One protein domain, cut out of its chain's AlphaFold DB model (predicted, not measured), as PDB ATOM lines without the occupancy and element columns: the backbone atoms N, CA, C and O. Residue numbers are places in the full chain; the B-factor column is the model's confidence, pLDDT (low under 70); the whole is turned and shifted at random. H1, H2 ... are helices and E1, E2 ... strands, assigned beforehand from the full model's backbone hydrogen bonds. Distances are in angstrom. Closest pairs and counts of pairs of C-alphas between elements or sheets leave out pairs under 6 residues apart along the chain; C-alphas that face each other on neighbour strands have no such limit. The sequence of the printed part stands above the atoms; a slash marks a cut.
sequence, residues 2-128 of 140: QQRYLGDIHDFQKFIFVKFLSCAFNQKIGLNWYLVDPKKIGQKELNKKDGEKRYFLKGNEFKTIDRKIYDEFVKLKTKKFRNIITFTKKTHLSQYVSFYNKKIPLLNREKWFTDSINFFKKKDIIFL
ATOM      1  N   GLN A   2      27.039 -14.028  82.347       92.56
ATOM      2  CA  GLN A   2      27.851 -14.449  83.500       92.56
ATOM      3  C   GLN A   2      28.636 -15.724  83.174       92.56
ATOM      4  O   GLN A   2      28.232 -16.512  82.325       92.56
ATOM      5  N   GLN A   3      29.717 -15.985  83.917       93.25
ATOM      6  CA  GLN A   3      30.538 -17.194  83.734       93.25
ATOM      7  C   GLN A   3      29.735 -18.501  83.837       93.25
ATOM      8  O   GLN A   3      30.056 -19.465  83.151       93.25
ATOM      9  N   ARG A   4      28.665 -18.540  84.647       92.56
ATOM     10  CA  ARG A   4      27.814 -19.732  84.794       92.56
ATOM     11  C   ARG A   4      27.102 -20.125  83.493       92.56
ATOM     12  O   ARG A   4      26.925 -21.315  83.253       92.56
ATOM     13  N   TYR A   5      26.748 -19.143  82.659       93.44
ATOM     14  CA  TYR A   5      26.055 -19.345  81.384       93.44
ATOM     15  C   TYR A   5      27.010 -19.776  80.272       93.44
ATOM     16  O   TYR A   5      26.557 -20.355  79.294       93.44
ATOM     17  N   LEU A   6      28.327 -19.590  80.461       95.25
ATOM     18  CA  LEU A   6      29.325 -19.844  79.428       95.25
ATOM     19  C   LEU A   6      29.201 -21.253  78.848       95.25
ATOM     20  O   LEU A   6      29.459 -22.252  79.532       95.25
ATOM     21  N   GLY A   7      28.850 -21.323  77.575       95.06
ATOM     22  CA  GLY A   7      28.747 -22.575  76.846       95.06
ATOM     23  C   GLY A   7      27.399 -23.285  76.975       95.06
ATOM     24  O   GLY A   7      27.339 -24.487  76.734       95.06
ATOM     25  N   ASP A   8      26.349 -22.599  77.424       94.75
ATOM     26  CA  ASP A   8      24.980 -23.105  77.349       94.75
ATOM     27  C   ASP A   8      24.418 -23.053  75.910       94.75
ATOM     28  O   ASP A   8      25.093 -22.626  74.972       94.75
ATOM     29  N   ILE A   9      23.185 -23.531  75.719       93.19
ATOM     30  CA  ILE A   9      22.521 -23.545  74.406       93.19
ATOM     31  C   ILE A   9      22.423 -22.145  73.771       93.19
ATOM     32  O   ILE A   9      22.592 -22.020  72.559       93.19
ATOM     33  N   HIS A  10      22.201 -21.090  74.561       92.44
ATOM     34  CA  HIS A  10      22.060 -19.732  74.034       92.44
ATOM     35  C   HIS A  10      23.412 -19.181  73.587       92.44
ATOM     36  O   HIS A  10      23.497 -18.543  72.541       92.44
ATOM     37  N   ASP A  11      24.482 -19.460  74.332       94.38
ATOM     38  CA  ASP A  11      25.843 -19.147  73.899       94.38
ATOM     39  C   ASP A  11      26.225 -19.909  72.629       94.38
ATOM     40  O   ASP A  11      26.863 -19.333  71.750       94.38
ATOM     41  N   PHE A  12      25.810 -21.174  72.493       95.06
ATOM     42  CA  PHE A  12      26.048 -21.938  71.267       95.06
ATOM     43  C   PHE A  12      25.381 -21.258  70.071       95.06
ATOM     44  O   PHE A  12      26.053 -20.915  69.101       95.06
ATOM     45  N   GLN A  13      24.078 -20.984  70.168       94.25
ATOM     46  CA  GLN A  13      23.314 -20.311  69.114       94.25
ATOM     47  C   GLN A  13      23.895 -18.932  68.777       94.25
ATOM     48  O   GLN A  13      24.080 -18.605  67.607       94.25
ATOM     49  N   LYS A  14      24.247 -18.143  69.796       95.69
ATOM     50  CA  LYS A  14      24.866 -16.821  69.649       95.69
ATOM     51  C   LYS A  14      26.197 -16.898  68.916       95.69
ATOM     52  O   LYS A  14      26.414 -16.132  67.985       95.69
ATOM     53  N   PHE A  15      27.088 -17.808  69.300       97.06
ATOM     54  CA  PHE A  15      28.387 -17.917  68.640       97.06
ATOM     55  C   PHE A  15      28.276 -18.446  67.216       97.06
ATOM     56  O   PHE A  15      28.992 -17.944  66.354       97.06
ATOM     57  N   ILE A  16      27.358 -19.377  66.946       97.06
ATOM     58  CA  ILE A  16      27.038 -19.799  65.577       97.06
ATOM     59  C   ILE A  16      26.559 -18.610  64.752       97.06
ATOM     60  O   ILE A  16      27.087 -18.362  63.671       97.06
ATOM     61  N   PHE A  17      25.612 -17.839  65.281       97.25
ATOM     62  CA  PHE A  17      25.056 -16.688  64.584       97.25
ATOM     63  C   PHE A  17      26.111 -15.612  64.311       97.25
ATOM     64  O   PHE A  17      26.275 -15.172  63.178       97.25
ATOM     65  N   VAL A  18      26.896 -15.227  65.318       97.62
ATOM     66  CA  VAL A  18      27.945 -14.210  65.159       97.62
ATOM     67  C   VAL A  18      29.052 -14.696  64.216       97.62
ATOM     68  O   VAL A  18      29.563 -13.909  63.419       97.62
ATOM     69  N   LYS A  19      29.407 -15.987  64.254       98.00
ATOM     70  CA  LYS A  19      30.344 -16.583  63.292       98.00
ATOM     71  C   LYS A  19      29.788 -16.530  61.870       98.00
ATOM     72  O   LYS A  19      30.506 -16.114  60.967       98.00
ATOM     73  N   PHE A  20      28.520 -16.891  61.684       97.56
ATOM     74  CA  PHE A  20      27.837 -16.784  60.398       97.56
ATOM     75  C   PHE A  20      27.882 -15.350  59.854       97.56
ATOM     76  O   PHE A  20      28.316 -15.155  58.722       97.56
ATOM     77  N   LEU A  21      27.537 -14.345  60.671       97.81
ATOM     78  CA  LEU A  21      27.625 -12.935  60.270       97.81
ATOM     79  C   LEU A  21      29.055 -12.541  59.890       97.81
ATOM     80  O   LEU A  21      29.263 -11.859  58.892       97.81
ATOM     81  N   SER A  22      30.049 -12.989  60.662       98.25
ATOM     82  CA  SER A  22      31.453 -12.707  60.361       98.25
ATOM     83  C   SER A  22      31.862 -13.226  58.983       98.25
ATOM     84  O   SER A  22      32.517 -12.507  58.229       98.25
ATOM     85  N   CYS A  23      31.450 -14.449  58.644       97.56
ATOM     86  CA  CYS A  23      31.689 -15.035  57.330       97.56
ATOM     87  C   CYS A  23      30.918 -14.297  56.229       97.56
ATOM     88  O   CYS A  23      31.510 -13.963  55.207       97.56
ATOM     89  N   ALA A  24      29.634 -14.002  56.445       97.69
ATOM     90  CA  ALA A  24      28.778 -13.339  55.460       97.69
ATOM     91  C   ALA A  24      29.276 -11.933  55.090       97.69
ATOM     92  O   ALA A  24      29.223 -11.545  53.928       97.69
ATOM     93  N   PHE A  25      29.796 -11.185  56.065       96.81
ATOM     94  CA  PHE A  25      30.322  -9.835  55.849       96.81
ATOM     95  C   PHE A  25      31.837  -9.786  55.630       96.81
ATOM     96  O   PHE A  25      32.394  -8.696  55.513       96.81
ATOM     97  N   ASN A  26      32.512 -10.940  55.614       96.88
ATOM     98  CA  ASN A  26      33.969 -11.057  55.522       96.88
ATOM     99  C   ASN A  26      34.729 -10.137  56.506       96.88
ATOM    100  O   ASN A  26      35.740  -9.519  56.174       96.88
ATOM    101  N   GLN A  27      34.227 -10.018  57.737       96.94
ATOM    102  CA  GLN A  27      34.816  -9.165  58.770       96.94
ATOM    103  C   GLN A  27      34.573  -9.725  60.170       96.94
ATOM    104  O   GLN A  27      33.624 -10.467  60.412       96.94
ATOM    105  N   LYS A  28      35.417  -9.357  61.139       97.62
ATOM    106  CA  LYS A  28      35.204  -9.763  62.538       97.62
ATOM    107  C   LYS A  28      34.093  -8.942  63.182       97.62
ATOM    108  O   LYS A  28      34.228  -7.723  63.268       97.62
ATOM    109  N   ILE A  29      33.118  -9.610  63.785       98.44
ATOM    110  CA  ILE A  29      32.033  -8.960  64.526       98.44
ATOM    111  C   ILE A  29      32.500  -8.585  65.936       98.44
ATOM    112  O   ILE A  29      33.157  -9.372  66.622       98.44
ATOM    113  N   GLY A  30      32.175  -7.377  66.394       98.25
ATOM    114  CA  GLY A  30      32.345  -7.009  67.799       98.25
ATOM    115  C   GLY A  30      31.258  -7.654  68.653       98.25
ATOM    116  O   GLY A  30      30.091  -7.367  68.445       98.25
ATOM    117  N   LEU A  31      31.599  -8.508  69.618       97.56
ATOM    118  CA  LEU A  31      30.627  -9.026  70.584       97.56
ATOM    119  C   LEU A  31      30.698  -8.200  71.865       97.56
ATOM    120  O   LEU A  31      31.648  -8.320  72.648       97.56
ATOM    121  N   ASN A  32      29.675  -7.374  72.069       96.31
ATOM    122  CA  ASN A  32      29.498  -6.574  73.266       96.31
ATOM    123  C   ASN A  32      28.439  -7.211  74.168       96.31
ATOM    124  O   ASN A  32      27.244  -6.998  73.986       96.31
ATOM    125  N   TRP A  33      28.868  -8.015  75.134       94.81
ATOM    126  CA  TRP A  33      27.958  -8.638  76.091       94.81
ATOM    127  C   TRP A  33      27.979  -7.949  77.449       94.81
ATOM    128  O   TRP A  33      29.011  -7.483  77.935       94.81
ATOM    129  N   TYR A  34      26.834  -7.918  78.120       92.81
ATOM    130  CA  TYR A  34      26.726  -7.323  79.448       92.81
ATOM    131  C   TYR A  34      27.241  -8.318  80.482       92.81
ATOM    132  O   TYR A  34      26.477  -9.000  81.167       92.81
ATOM    133  N   LEU A  35      28.566  -8.458  80.548       93.56
ATOM    134  CA  LEU A  35      29.231  -9.357  81.476       93.56
ATOM    135  C   LEU A  35      29.120  -8.806  82.896       93.56
ATOM    136  O   LEU A  35      29.714  -7.783  83.213       93.56
ATOM    137  N   VAL A  36      28.390  -9.489  83.771       91.69
ATOM    138  CA  VAL A  36      28.185  -9.043  85.151       91.69
ATOM    139  C   VAL A  36      28.998  -9.888  86.125       91.69
ATOM    140  O   VAL A  36      29.190 -11.091  85.940       91.69
ATOM    141  N   ASP A  37      29.471  -9.247  87.192       92.06
ATOM    142  CA  ASP A  37      29.971  -9.942  88.371       92.06
ATOM    143  C   ASP A  37      28.802 -10.276  89.313       92.06
ATOM    144  O   ASP A  37      28.235  -9.351  89.902       92.06
ATOM    145  N   PRO A  38      28.426 -11.554  89.496       91.19
ATOM    146  CA  PRO A  38      27.302 -11.900  90.363       91.19
ATOM    147  C   PRO A  38      27.523 -11.480  91.820       91.19
ATOM    148  O   PRO A  38      26.553 -11.174  92.510       91.19
ATOM    149  N   LYS A  39      28.782 -11.362  92.272       92.06
ATOM    150  CA  LYS A  39      29.100 -10.859  93.618       92.06
ATOM    151  C   LYS A  39      28.677  -9.405  93.805       92.06
ATOM    152  O   LYS A  39      28.340  -9.011  94.912       92.06
ATOM    153  N   LYS A  40      28.685  -8.615  92.725       90.00
ATOM    154  CA  LYS A  40      28.256  -7.214  92.755       90.00
ATOM    155  C   LYS A  40      26.736  -7.071  92.714       90.00
ATOM    156  O   LYS A  40      26.253  -6.055  93.180       90.00
ATOM    157  N   ILE A  41      25.994  -8.053  92.186       88.25
ATOM    158  CA  ILE A  41      24.519  -8.021  92.164       88.25
ATOM    159  C   ILE A  41      23.947  -8.289  93.562       88.25
ATOM    160  O   ILE A  41      23.031  -7.597  93.993       88.25
ATOM    161  N   GLY A  42      24.472  -9.299  94.262       89.44
ATOM    162  CA  GLY A  42      24.069  -9.630  95.629       89.44
ATOM    163  C   GLY A  42      23.913 -11.129  95.874       89.44
ATOM    164  O   GLY A  42      23.930 -11.945  94.949       89.44
ATOM    165  N   GLN A  43      23.719 -11.506  97.141       91.69
ATOM    166  CA  GLN A  43      23.716 -12.911  97.566       91.69
ATOM    167  C   GLN A  43      22.631 -13.754  96.879       91.69
ATOM    168  O   GLN A  43      22.870 -14.908  96.526       91.69
ATOM    169  N   LYS A  44      21.452 -13.168  96.622       91.75
ATOM    170  CA  LYS A  44      20.363 -13.846  95.898       91.75
ATOM    171  C   LYS A  44      20.809 -14.329  94.516       91.75
ATOM    172  O   LYS A  44      20.435 -15.421  94.106       91.75
ATOM    173  N   GLU A  45      21.631 -13.545  93.820       91.50
ATOM    174  CA  GLU A  45      22.135 -13.901  92.494       91.50
ATOM    175  C   GLU A  45      23.158 -15.039  92.557       91.50
ATOM    176  O   GLU A  45      23.145 -15.935  91.712       91.50
ATOM    177  N   LEU A  46      24.035 -15.039  93.564       90.50
ATOM    178  CA  LEU A  46      25.013 -16.111  93.779       90.50
ATOM    179  C   LEU A  46      24.339 -17.464  94.048       90.50
ATOM    180  O   LEU A  46      24.853 -18.492  93.619       90.50
ATOM    181  N   ASN A  47      23.173 -17.451  94.697       91.31
ATOM    182  CA  ASN A  47      22.439 -18.660  95.074       91.31
ATOM    183  C   ASN A  47      21.573 -19.242  93.940       91.31
ATOM    184  O   ASN A  47      21.029 -20.339  94.093       91.31
ATOM    185  N   LYS A  48      21.422 -18.541  92.806       90.12
ATOM    186  CA  LYS A  48      20.678 -19.073  91.656       90.12
ATOM    187  C   LYS A  48      21.368 -20.319  91.092       90.12
ATOM    188  O   LYS A  48      22.585 -20.348  90.928       90.12
ATOM    189  N   LYS A  49      20.568 -21.336  90.759       87.44
ATOM    190  CA  LYS A  49      21.013 -22.622  90.188       87.44
ATOM    191  C   LYS A  49      20.773 -22.711  88.672       87.44
ATOM    192  O   LYS A  49      20.545 -23.789  88.133       87.44
ATOM    193  N   ASP A  50      20.781 -21.570  87.992       87.88
ATOM    194  CA  ASP A  50      20.632 -21.442  86.543       87.88
ATOM    195  C   ASP A  50      21.965 -21.630  85.785       87.88
ATOM    196  O   ASP A  50      23.032 -21.815  86.368       87.88
ATOM    197  N   GLY A  51      21.899 -21.627  84.448       81.44
ATOM    198  CA  GLY A  51      23.077 -21.698  83.574       81.44
ATOM    199  C   GLY A  51      23.649 -23.087  83.300       81.44
ATOM    200  O   GLY A  51      24.753 -23.205  82.775       81.44
ATOM    201  N   GLU A  52      22.899 -24.154  83.577       86.88
ATOM    202  CA  GLU A  52      23.285 -25.545  83.276       86.88
ATOM    203  C   GLU A  52      22.652 -26.108  81.987       86.88
ATOM    204  O   GLU A  52      22.558 -27.321  81.805       86.88
ATOM    205  N   LYS A  53      22.240 -25.246  81.047       90.12
ATOM    206  CA  LYS A  53      21.562 -25.644  79.797       90.12
ATOM    207  C   LYS A  53      22.539 -26.184  78.731       90.12
ATOM    208  O   LYS A  53      22.609 -25.664  77.625       90.12
ATOM    209  N   ARG A  54      23.304 -27.232  79.068       93.44
ATOM    210  CA  ARG A  54      24.301 -27.913  78.200       93.44
ATOM    211  C   ARG A  54      23.869 -29.310  77.746       93.44
ATOM    212  O   ARG A  54      24.691 -30.103  77.290       93.44
ATOM    213  N   TYR A  55      22.584 -29.628  77.898       90.50
ATOM    214  CA  TYR A  55      22.009 -30.930  77.543       90.50
ATOM    215  C   TYR A  55      22.176 -31.263  76.052       90.50
ATOM    216  O   TYR A  55      22.316 -32.430  75.710       90.50
ATOM    217  N   PHE A  56      22.239 -30.239  75.196       90.56
ATOM    218  CA  PHE A  56      22.395 -30.356  73.746       90.56
ATOM    219  C   PHE A  56      23.720 -31.008  73.317       90.56
ATOM    220  O   PHE A  56      23.803 -31.618  72.261       90.56
ATOM    221  N   LEU A  57      24.740 -30.996  74.184       91.12
ATOM    222  CA  LEU A  57      26.019 -31.695  73.980       91.12
ATOM    223  C   LEU A  57      25.922 -33.224  74.163       91.12
ATOM    224  O   LEU A  57      26.927 -33.879  74.473       91.12
ATOM    225  N   LYS A  58      24.710 -33.779  74.124       85.69
ATOM    226  CA  LYS A  58      24.431 -35.219  74.052       85.69
ATOM    227  C   LYS A  58      23.979 -35.634  72.647       85.69
ATOM    228  O   LYS A  58      24.096 -36.808  72.324       85.69
ATOM    229  N   GLY A  59      23.476 -34.692  71.848       80.00
ATOM    230  CA  GLY A  59      22.966 -34.934  70.504       80.00
ATOM    231  C   GLY A  59      24.044 -34.761  69.438       80.00
ATOM    232  O   GLY A  59      24.891 -33.866  69.525       80.00
ATOM    233  N   ASN A  60      24.021 -35.620  68.418       83.88
ATOM    234  CA  ASN A  60      24.933 -35.516  67.277       83.88
ATOM    235  C   ASN A  60      24.553 -34.359  66.339       83.88
ATOM    236  O   ASN A  60      25.412 -33.861  65.614       83.88
ATOM    237  N   GLU A  61      23.308 -33.885  66.383       88.25
ATOM    238  CA  GLU A  61      22.799 -32.802  65.545       88.25
ATOM    239  C   GLU A  61      23.539 -31.474  65.771       88.25
ATOM    240  O   GLU A  61      23.828 -30.752  64.824       88.25
ATOM    241  N   PHE A  62      23.957 -31.164  67.001       88.69
ATOM    242  CA  PHE A  62      24.718 -29.935  67.274       88.69
ATOM    243  C   PHE A  62      26.189 -30.045  66.877       88.69
ATOM    244  O   PHE A  62      26.850 -29.041  66.602       88.69
ATOM    245  N   LYS A  63      26.711 -31.271  66.835       92.56
ATOM    246  CA  LYS A  63      28.088 -31.555  66.434       92.56
ATOM    247  C   LYS A  63      28.299 -31.323  64.937       92.56
ATOM    248  O   LYS A  63      29.407 -30.949  64.554       92.56
ATOM    249  N   THR A  64      27.275 -31.543  64.112       92.44
ATOM    250  CA  THR A  64      27.351 -31.339  62.657       92.44
ATOM    251  C   THR A  64      27.224 -29.870  62.257       92.44
ATOM    252  O   THR A  64      27.801 -29.491  61.244       92.44
ATOM    253  N   ILE A  65      26.557 -29.033  63.064       92.81
ATOM    254  CA  ILE A  65      26.444 -27.584  62.813       92.81
ATOM    255  C   ILE A  65      27.823 -26.912  62.865       92.81
ATOM    256  O   ILE A  65      28.216 -26.210  61.937       92.81
ATOM    257  N   ASP A  66      28.566 -27.114  63.957       93.44
ATOM    258  CA  ASP A  66      29.937 -26.620  64.077       93.44
ATOM    259  C   ASP A  66      30.747 -27.504  65.017       93.44
ATOM    260  O   ASP A  66      30.698 -27.387  66.248       93.44
ATOM    261  N   ARG A  67      31.542 -28.386  64.413       94.38
ATOM    262  CA  ARG A  67      32.362 -29.348  65.144       94.38
ATOM    263  C   ARG A  67      33.344 -28.674  66.105       94.38
ATOM    264  O   ARG A  67      33.536 -29.174  67.212       94.38
ATOM    265  N   LYS A  68      33.954 -27.551  65.706       95.44
ATOM    266  CA  LYS A  68      34.987 -26.875  66.503       95.44
ATOM    267  C   LYS A  68      34.377 -26.213  67.736       95.44
ATOM    268  O   LYS A  68      34.890 -26.413  68.836       95.44
ATOM    269  N   ILE A  69      33.275 -25.474  67.579       95.38
ATOM    270  CA  ILE A  69      32.560 -24.868  68.719       95.38
ATOM    271  C   ILE A  69      32.038 -25.969  69.640       95.38
ATOM    272  O   ILE A  69      32.220 -25.886  70.854       95.38
ATOM    273  N   TYR A  70      31.445 -27.024  69.076       95.56
ATOM    274  CA  TYR A  70      30.941 -28.153  69.851       95.56
ATOM    275  C   TYR A  70      32.030 -28.768  70.743       95.56
ATOM    276  O   TYR A  70      31.829 -28.926  71.948       95.56
ATOM    277  N   ASP A  71      33.207 -29.066  70.188       95.25
ATOM    278  CA  ASP A  71      34.311 -29.673  70.940       95.25
ATOM    279  C   ASP A  71      34.884 -28.736  72.018       95.25
ATOM    280  O   ASP A  71      35.265 -29.185  73.105       95.25
ATOM    281  N   GLU A  72      34.903 -27.422  71.774       96.00
ATOM    282  CA  GLU A  72      35.229 -26.436  72.810       96.00
ATOM    283  C   GLU A  72      34.189 -26.438  73.939       96.00
ATOM    284  O   GLU A  72      34.552 -26.398  75.117       96.00
ATOM    285  N   PHE A  73      32.904 -26.556  73.603       96.12
ATOM    286  CA  PHE A  73      31.803 -26.563  74.564       96.12
ATOM    287  C   PHE A  73      31.729 -27.842  75.401       96.12
ATOM    288  O   PHE A  73      31.376 -27.781  76.582       96.12
ATOM    289  N   VAL A  74      32.131 -28.991  74.850       95.25
ATOM    290  CA  VAL A  74      32.262 -30.243  75.612       95.25
ATOM    291  C   VAL A  74      33.165 -30.046  76.834       95.25
ATOM    292  O   VAL A  74      32.821 -30.505  77.926       95.25
ATOM    293  N   LYS A  75      34.259 -29.285  76.703       94.56
ATOM    294  CA  LYS A  75      35.166 -28.975  77.825       94.56
ATOM    295  C   LYS A  75      34.460 -28.161  78.915       94.56
ATOM    296  O   LYS A  75      34.696 -28.373  80.103       94.56
ATOM    297  N   LEU A  76      33.534 -27.283  78.530       95.69
ATOM    298  CA  LEU A  76      32.783 -26.409  79.437       95.69
ATOM    299  C   LEU A  76      31.720 -27.153  80.265       95.69
ATOM    300  O   LEU A  76      31.162 -26.563  81.195       95.69
ATOM    301  N   LYS A  77      31.472 -28.454  80.019       92.94
ATOM    302  CA  LYS A  77      30.674 -29.298  80.934       92.94
ATOM    303  C   LYS A  77      31.237 -29.244  82.356       92.94
ATOM    304  O   LYS A  77      30.474 -29.085  83.310       92.94
ATOM    305  N   THR A  78      32.563 -29.255  82.495       92.62
ATOM    306  CA  THR A  78      33.224 -29.131  83.799       92.62
ATOM    307  C   THR A  78      33.248 -27.670  84.252       92.62
ATOM    308  O   THR A  78      33.904 -26.830  83.636       92.62
ATOM    309  N   LYS A  79      32.588 -27.368  85.378       91.31
ATOM    310  CA  LYS A  79      32.434 -26.001  85.920       91.31
ATOM    311  C   LYS A  79      33.744 -25.217  86.031       91.31
ATOM    312  O   LYS A  79      33.766 -24.039  85.691       91.31
ATOM    313  N   LYS A  80      34.842 -25.866  86.436       93.06
ATOM    314  CA  LYS A  80      36.157 -25.219  86.605       93.06
ATOM    315  C   LYS A  80      36.719 -24.596  85.321       93.06
ATOM    316  O   LYS A  80      37.540 -23.690  85.396       93.06
ATOM    317  N   PHE A  81      36.280 -25.059  84.149       93.94
ATOM    318  CA  PHE A  81      36.729 -24.532  82.858       93.94
ATOM    319  C   PHE A  81      35.870 -23.374  82.342       93.94
ATOM    320  O   PHE A  81      36.203 -22.774  81.322       93.94
ATOM    321  N   ARG A  82      34.790 -23.015  83.046       93.94
ATOM    322  CA  ARG A  82      33.879 -21.937  82.650       93.94
ATOM    323  C   ARG A  82      34.430 -20.575  83.057       93.94
ATOM    324  O   ARG A  82      33.882 -19.894  83.918       93.94
ATOM    325  N   ASN A  83      35.530 -20.188  82.423       95.62
ATOM    326  CA  ASN A  83      36.121 -18.867  82.564       95.62
ATOM    327  C   ASN A  83      36.067 -18.120  81.234       95.62
ATOM    328  O   ASN A  83      36.707 -18.521  80.267       95.62
ATOM    329  N   ILE A  84      35.323 -17.014  81.200       95.62
ATOM    330  CA  ILE A  84      35.096 -16.235  79.974       95.62
ATOM    331  C   ILE A  84      36.402 -15.670  79.406       95.62
ATOM    332  O   ILE A  84      36.616 -15.728  78.197       95.62
ATOM    333  N   ILE A  85      37.303 -15.167  80.253       95.62
ATOM    334  CA  ILE A  85      38.580 -14.601  79.797       95.62
ATOM    335  C   ILE A  85      39.459 -15.691  79.187       95.62
ATOM    336  O   ILE A  85      40.029 -15.503  78.116       95.62
ATOM    337  N   THR A  86      39.556 -16.846  79.844       96.62
ATOM    338  CA  THR A  86      40.326 -17.980  79.328       96.62
ATOM    339  C   THR A  86      39.715 -18.533  78.044       96.62
ATOM    340  O   THR A  86      40.452 -18.794  77.096       96.62
ATOM    341  N   PHE A  87      38.390 -18.686  77.994       97.25
ATOM    342  CA  PHE A  87      37.674 -19.184  76.822       97.25
ATOM    343  C   PHE A  87      37.883 -18.272  75.615       97.25
ATOM    344  O   PHE A  87      38.405 -18.725  74.603       97.25
ATOM    345  N   THR A  88      37.575 -16.980  75.742       96.81
ATOM    346  CA  THR A  88      37.669 -16.010  74.632       96.81
ATOM    347  C   THR A  88      39.090 -15.815  74.095       96.81
ATOM    348  O   THR A  88      39.252 -15.464  72.931       96.81
ATOM    349  N   LYS A  89      40.124 -16.082  74.905       96.12
ATOM    350  CA  LYS A  89      41.528 -16.084  74.457       96.12
ATOM    351  C   LYS A  89      41.930 -17.338  73.677       96.12
ATOM    352  O   LYS A  89      42.851 -17.263  72.875       96.12
ATOM    353  N   LYS A  90      41.309 -18.488  73.957       96.19
ATOM    354  CA  LYS A  90      41.722 -19.799  73.417       96.19
ATOM    355  C   LYS A  90      40.798 -20.336  72.329       96.19
ATOM    356  O   LYS A  90      41.209 -21.209  71.575       96.19
ATOM    357  N   THR A  91      39.558 -19.862  72.282       97.44
ATOM    358  CA  THR A  91      38.570 -20.285  71.290       97.44
ATOM    359  C   THR A  91      38.999 -19.885  69.882       97.44
ATOM    360  O   THR A  91      39.497 -18.776  69.648       97.44
ATOM    361  N   HIS A  92      38.728 -20.760  68.917       97.12
ATOM    362  CA  HIS A  92      38.867 -20.426  67.501       97.12
ATOM    363  C   HIS A  92      37.925 -19.284  67.073       97.12
ATOM    364  O   HIS A  92      38.187 -18.624  66.070       97.12
ATOM    365  N   LEU A  93      36.873 -18.980  67.849       97.62
ATOM    366  CA  LEU A  93      35.979 -17.848  67.591       97.62
ATOM    367  C   LEU A  93      36.702 -16.498  67.581       97.62
ATOM    368  O   LEU A  93      36.200 -15.558  66.980       97.62
ATOM    369  N   SER A  94      37.897 -16.389  68.171       96.69
ATOM    370  CA  SER A  94      38.742 -15.187  68.091       96.69
ATOM    371  C   SER A  94      39.108 -14.778  66.653       96.69
ATOM    372  O   SER A  94      39.465 -13.620  66.403       96.69
ATOM    373  N   GLN A  95      38.989 -15.697  65.687       97.12
ATOM    374  CA  GLN A  95      39.139 -15.427  64.254       97.12
ATOM    375  C   GLN A  95      37.930 -14.696  63.653       97.12
ATOM    376  O   GLN A  95      38.099 -13.965  62.685       97.12
ATOM    377  N   TYR A  96      36.750 -14.825  64.259       98.12
ATOM    378  CA  TYR A  96      35.475 -14.297  63.752       98.12
ATOM    379  C   TYR A  96      34.902 -13.185  64.641       98.12
ATOM    380  O   TYR A  96      34.126 -12.342  64.201       98.12
ATOM    381  N   VAL A  97      35.296 -13.159  65.914       97.94
ATOM    382  CA  VAL A  97      34.675 -12.337  66.951       97.94
ATOM    383  C   VAL A  97      35.733 -11.569  67.726       97.94
ATOM    384  O   VAL A  97      36.771 -12.102  68.119       97.94
ATOM    385  N   SER A  98      35.463 -10.288  67.968       97.94
ATOM    386  CA  SER A  98      36.221  -9.449  68.899       97.94
ATOM    387  C   SER A  98      35.418  -9.313  70.189       97.94
ATOM    388  O   SER A  98      34.367  -8.684  70.197       97.94
ATOM    389  N   PHE A  99      35.880  -9.929  71.275       97.88
ATOM    390  CA  PHE A  99      35.133  -9.989  72.534       97.88
ATOM    391  C   PHE A  99      35.416  -8.778  73.425       97.88
ATOM    392  O   PHE A  99      36.573  -8.525  73.772       97.88
ATOM    393  N   TYR A 100      34.370  -8.085  73.882       97.44
ATOM    394  CA  TYR A 100      34.501  -7.083  74.937       97.44
ATOM    395  C   TYR A 100      34.209  -7.693  76.308       97.44
ATOM    396  O   TYR A 100      33.067  -7.846  76.732       97.44
ATOM    397  N   ASN A 101      35.272  -8.066  77.017       96.38
ATOM    398  CA  ASN A 101      35.177  -8.806  78.275       96.38
ATOM    399  C   ASN A 101      35.231  -7.935  79.539       96.38
ATOM    400  O   ASN A 101      35.425  -8.465  80.638       96.38
ATOM    401  N   LYS A 102      35.099  -6.606  79.426       95.69
ATOM    402  CA  LYS A 102      35.019  -5.767  80.628       95.69
ATOM    403  C   LYS A 102      33.672  -5.995  81.303       95.69
ATOM    404  O   LYS A 102      32.626  -5.909  80.666       95.69
ATOM    405  N   LYS A 103      33.700  -6.243  82.611       94.75
ATOM    406  CA  LYS A 103      32.478  -6.378  83.406       94.75
ATOM    407  C   LYS A 103      31.725  -5.047  83.437       94.75
ATOM    408  O   LYS A 103      32.329  -4.026  83.766       94.75
ATOM    409  N   ILE A 104      30.428  -5.068  83.146       92.62
ATOM    410  CA  ILE A 104      29.575  -3.887  83.267       92.62
ATOM    411  C   ILE A 104      29.378  -3.548  84.757       92.62
ATOM    412  O   ILE A 104      29.054  -4.438  85.556       92.62
ATOM    413  N   PRO A 105      29.616  -2.294  85.178       91.50
ATOM    414  CA  PRO A 105      29.376  -1.877  86.552       91.50
ATOM    415  C   PRO A 105      27.873  -1.703  86.829       91.50
ATOM    416  O   PRO A 105      27.059  -1.536  85.918       91.50
ATOM    417  N   LEU A 106      27.487  -1.734  88.109       86.44
ATOM    418  CA  LEU A 106      26.107  -1.429  88.503       86.44
ATOM    419  C   LEU A 106      25.771   0.052  88.297       86.44
ATOM    420  O   LEU A 106      24.689   0.363  87.808       86.44
ATOM    421  N   LEU A 107      26.721   0.930  88.629       86.81
ATOM    422  CA  LEU A 107      26.636   2.381  88.489       86.81
ATOM    423  C   LEU A 107      27.544   2.857  87.351       86.81
ATOM    424  O   LEU A 107      28.525   2.193  87.029       86.81
ATOM    425  N   ASN A 108      27.239   4.020  86.773       85.44
ATOM    426  CA  ASN A 108      28.035   4.649  85.712       85.44
ATOM    427  C   ASN A 108      28.279   3.733  84.489       85.44
ATOM    428  O   ASN A 108      29.404   3.520  84.032       85.44
ATOM    429  N   ARG A 109      27.190   3.151  83.966       91.00
ATOM    430  CA  ARG A 109      27.222   2.290  82.769       91.00
ATOM    431  C   ARG A 109      27.601   3.049  81.499       91.00
ATOM    432  O   ARG A 109      28.104   2.425  80.572       91.00
ATOM    433  N   GLU A 110      27.400   4.364  81.476       91.94
ATOM    434  CA  GLU A 110      27.770   5.237  80.359       91.94
ATOM    435  C   GLU A 110      29.265   5.156  80.066       91.94
ATOM    436  O   GLU A 110      29.646   4.883  78.934       91.94
ATOM    437  N   LYS A 111      30.118   5.254  81.095       94.44
ATOM    438  CA  LYS A 111      31.566   5.097  80.917       94.44
ATOM    439  C   LYS A 111      31.935   3.732  80.333       94.44
ATOM    440  O   LYS A 111      32.757   3.653  79.427       94.44
ATOM    441  N   TRP A 112      31.322   2.657  80.828       95.12
ATOM    442  CA  TRP A 112      31.547   1.312  80.285       95.12
ATOM    443  C   TRP A 112      31.098   1.208  78.821       95.12
ATOM    444  O   TRP A 112      31.794   0.607  78.006       95.12
ATOM    445  N   PHE A 113      29.967   1.827  78.476       94.25
ATOM    446  CA  PHE A 113      29.460   1.847  77.111       94.25
ATOM    447  C   PHE A 113      30.414   2.613  76.189       94.25
ATOM    448  O   PHE A 113      30.858   2.044  75.194       94.25
ATOM    449  N   THR A 114      30.826   3.827  76.561       95.62
ATOM    450  CA  THR A 114      31.815   4.624  75.819       95.62
ATOM    451  C   THR A 114      33.132   3.868  75.641       95.62
ATOM    452  O   THR A 114      33.652   3.790  74.529       95.62
ATOM    453  N   ASP A 115      33.644   3.223  76.694       96.81
ATOM    454  CA  ASP A 115      34.829   2.366  76.605       96.81
ATOM    455  C   ASP A 115      34.634   1.207  75.611       96.81
ATOM    456  O   ASP A 115      35.580   0.819  74.924       96.81
ATOM    457  N   SER A 116      33.435   0.615  75.560       96.56
ATOM    458  CA  SER A 116      33.121  -0.485  74.642       96.56
ATOM    459  C   SER A 116      33.074  -0.016  73.186       96.56
ATOM    460  O   SER A 116      33.655  -0.667  72.320       96.56
ATOM    461  N   ILE A 117      32.483   1.152  72.919       96.00
ATOM    462  CA  ILE A 117      32.463   1.757  71.583       96.00
ATOM    463  C   ILE A 117      33.884   2.109  71.141       96.00
ATOM    464  O   ILE A 117      34.294   1.752  70.039       96.00
ATOM    465  N   ASN A 118      34.689   2.697  72.031       97.69
ATOM    466  CA  ASN A 118      36.093   2.996  71.753       97.69
ATOM    467  C   ASN A 118      36.920   1.734  71.461       97.69
ATOM    468  O   ASN A 118      37.766   1.741  70.566       97.69
ATOM    469  N   PHE A 119      36.667   0.634  72.179       97.69
ATOM    470  CA  PHE A 119      37.289  -0.663  71.901       97.69
ATOM    471  C   PHE A 119      36.932  -1.180  70.498       97.69
ATOM    472  O   PHE A 119      37.783  -1.740  69.806       97.69
ATOM    473  N   PHE A 120      35.697  -0.942  70.055       97.62
ATOM    474  CA  PHE A 120      35.191  -1.349  68.747       97.62
ATOM    475  C   PHE A 120      35.322  -0.287  67.651       97.62
ATOM    476  O   PHE A 120      34.779  -0.486  66.574       97.62
ATOM    477  N   LYS A 121      36.095   0.789  67.848       95.69
ATOM    478  CA  LYS A 121      36.163   1.929  66.908       95.69
ATOM    479  C   LYS A 121      36.507   1.586  65.448       95.69
ATOM    480  O   LYS A 121      36.288   2.404  64.569       95.69
ATOM    481  N   LYS A 122      37.114   0.418  65.201       93.94
ATOM    482  CA  LYS A 122      37.481  -0.091  63.863       93.94
ATOM    483  C   LYS A 122      36.571  -1.238  63.389       93.94
ATOM    484  O   LYS A 122      37.013  -2.069  62.601       93.94
ATOM    485  N   LYS A 123      35.388  -1.395  63.980       94.12
ATOM    486  CA  LYS A 123      34.419  -2.442  63.642       94.12
ATOM    487  C   LYS A 123      33.190  -1.800  63.039       94.12
ATOM    488  O   LYS A 123      32.642  -0.885  63.644       94.12
ATOM    489  N   ASP A 124      32.727  -2.355  61.928       93.31
ATOM    490  CA  ASP A 124      31.510  -1.870  61.279       93.31
ATOM    491  C   ASP A 124      30.264  -2.444  61.963       93.31
ATOM    492  O   ASP A 124      29.224  -1.794  62.031       93.31
ATOM    493  N   ILE A 125      30.375  -3.659  62.517       96.44
ATOM    494  CA  ILE A 125      29.254  -4.380  63.125       96.44
ATOM    495  C   ILE A 125      29.583  -4.795  64.561       96.44
ATOM    496  O   ILE A 125      30.568  -5.494  64.831       96.44
ATOM    497  N   ILE A 126      28.697  -4.408  65.484       97.00
ATOM    498  CA  ILE A 126      28.729  -4.796  66.896       97.00
ATOM    499  C   ILE A 126      27.429  -5.536  67.232       97.00
ATOM    500  O   ILE A 126      26.341  -4.975  67.153       97.00
ATOM    501  N   PHE A 127      27.547  -6.793  67.650       96.12
ATOM    502  CA  PHE A 127      26.459  -7.574  68.219       96.12
ATOM    503  C   PHE A 127      26.357  -7.300  69.724       96.12
ATOM    504  O   PHE A 127      27.294  -7.572  70.482       96.12
ATOM    505  N   LEU A 128      25.215  -6.763  70.154       93.69
ATOM    506  CA  LEU A 128      24.929  -6.455  71.553       93.69
ATOM    507  C   LEU A 128      24.167  -7.610  72.216       93.69
ATOM    508  O   LEU A 128      23.064  -7.951  71.799       93.69
TER     509      LEU A 128
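Overview. This is residues 2 to 128 of the 140 residues of an uncharacterized protein of Rickettsiales bacterium (UniProt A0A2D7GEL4). What shape do these coordinates make? A small parallel sheet of three strands, in the order E2 E1 E3, stands between two helices, the long H1 over one face and H9 over the other, with H7 packed on E2. Beyond H1, away from the sheet, H4, H5 and H6 form a group of their own, and H2 and H3 make a small corner past the end of E1. What is it built of? The printed part has 127 residues with nine named helices and three named strands, in the order H1 E1 H2 H3 H4 H5 H6 H7 H8 E2 H9 E3, and its class is mostly helix. It is compact, with a radius of gyration of the C-alphas of 15.2 A, and its outline is flat, spanning 44 by 41 by 19 A.

Arrangement. How does H1 stand to the sheet? H1, residues 9 to 24, is on the sheet at a height over the sheet of 9.1 A and runs along the strands over E1, residues 29 to 33, at 18 degrees on the local plane; their closest C-alphas, those of Ser 22 and Ile 29, are 5.6 A apart. E1 is the inner strand, parallel to the edge strand E2, residues 97 to 100, at 32 degrees, with N 31 and O 98 within hydrogen-bond range at 2.8 A. On the other side of E1 is the parallel edge strand E3, residues 126 to 128, at 25 degrees, with N 127 and O 30 at 2.7 A. What comes between E1 and E2? H2, residues 38 to 41, and H3, residues 43 to 46, are not on the sheet and touch only at the corner, with the C-alphas of Pro 38 and Leu 46 closest at 5.9 A. The hub H6, residues 67 to 75, only just touches H4, residues 55 to 58, H8, residues 92 to 95, and, only at the corner, H5, residues 60 to 65, with 3 pairs of C-alphas within 8 A each; the closest are Leu 57 and Val 74 at 6.6 A, His 92 and Lys 68 at 7.6 A, and Lys 63 and Tyr 70 at 5.6 A. H7, residues 84 to 90, is on the sheet, its closest C-alpha to E2 being Thr 88, 6.9 A from that of Phe 99. Where does H9 stand? H9, residues 109 to 119, is on the opposite face from H1, over E1 at a height over the sheet of 10.6 A. E1, the helices H2 to H8 and E2 form a strand-helix-strand unit, two parallel neighbour strands with helices between. E2, H9 and E3 form a split one, with E1 between its strands and a right-handed crossover. Are the helix backbones complete? Every O i to N i+4 pair is within hydrogen-bond range in H1, H7 and H9, against 1 of 2 in H5 and 4 of 5 in H6; H2, H3, H4 and H8 are too short for such a pair.

Along the chain. Where does the first element begin? H1 begins at C-alpha 9, at (22.521, -23.545, 74.406), and is 22.4 A long. Which other elements are longer? H9 is 15.1 A, H6 13.0 A, E1 12.3 A and H7 10.0 A from first to last C-alpha. Where does the last element end? E3 ends at C-alpha 128, at (24.929, -6.455, 71.553).

Size, cuts and confidence. How large is it? The two C-alphas farthest apart, those of Asn 60 and Asn 108, are 44.3 A apart. Is it unbroken and sure? The printed part has no cut and no long link. Its mean pLDDT is 93.9, and no printed residue is under 70.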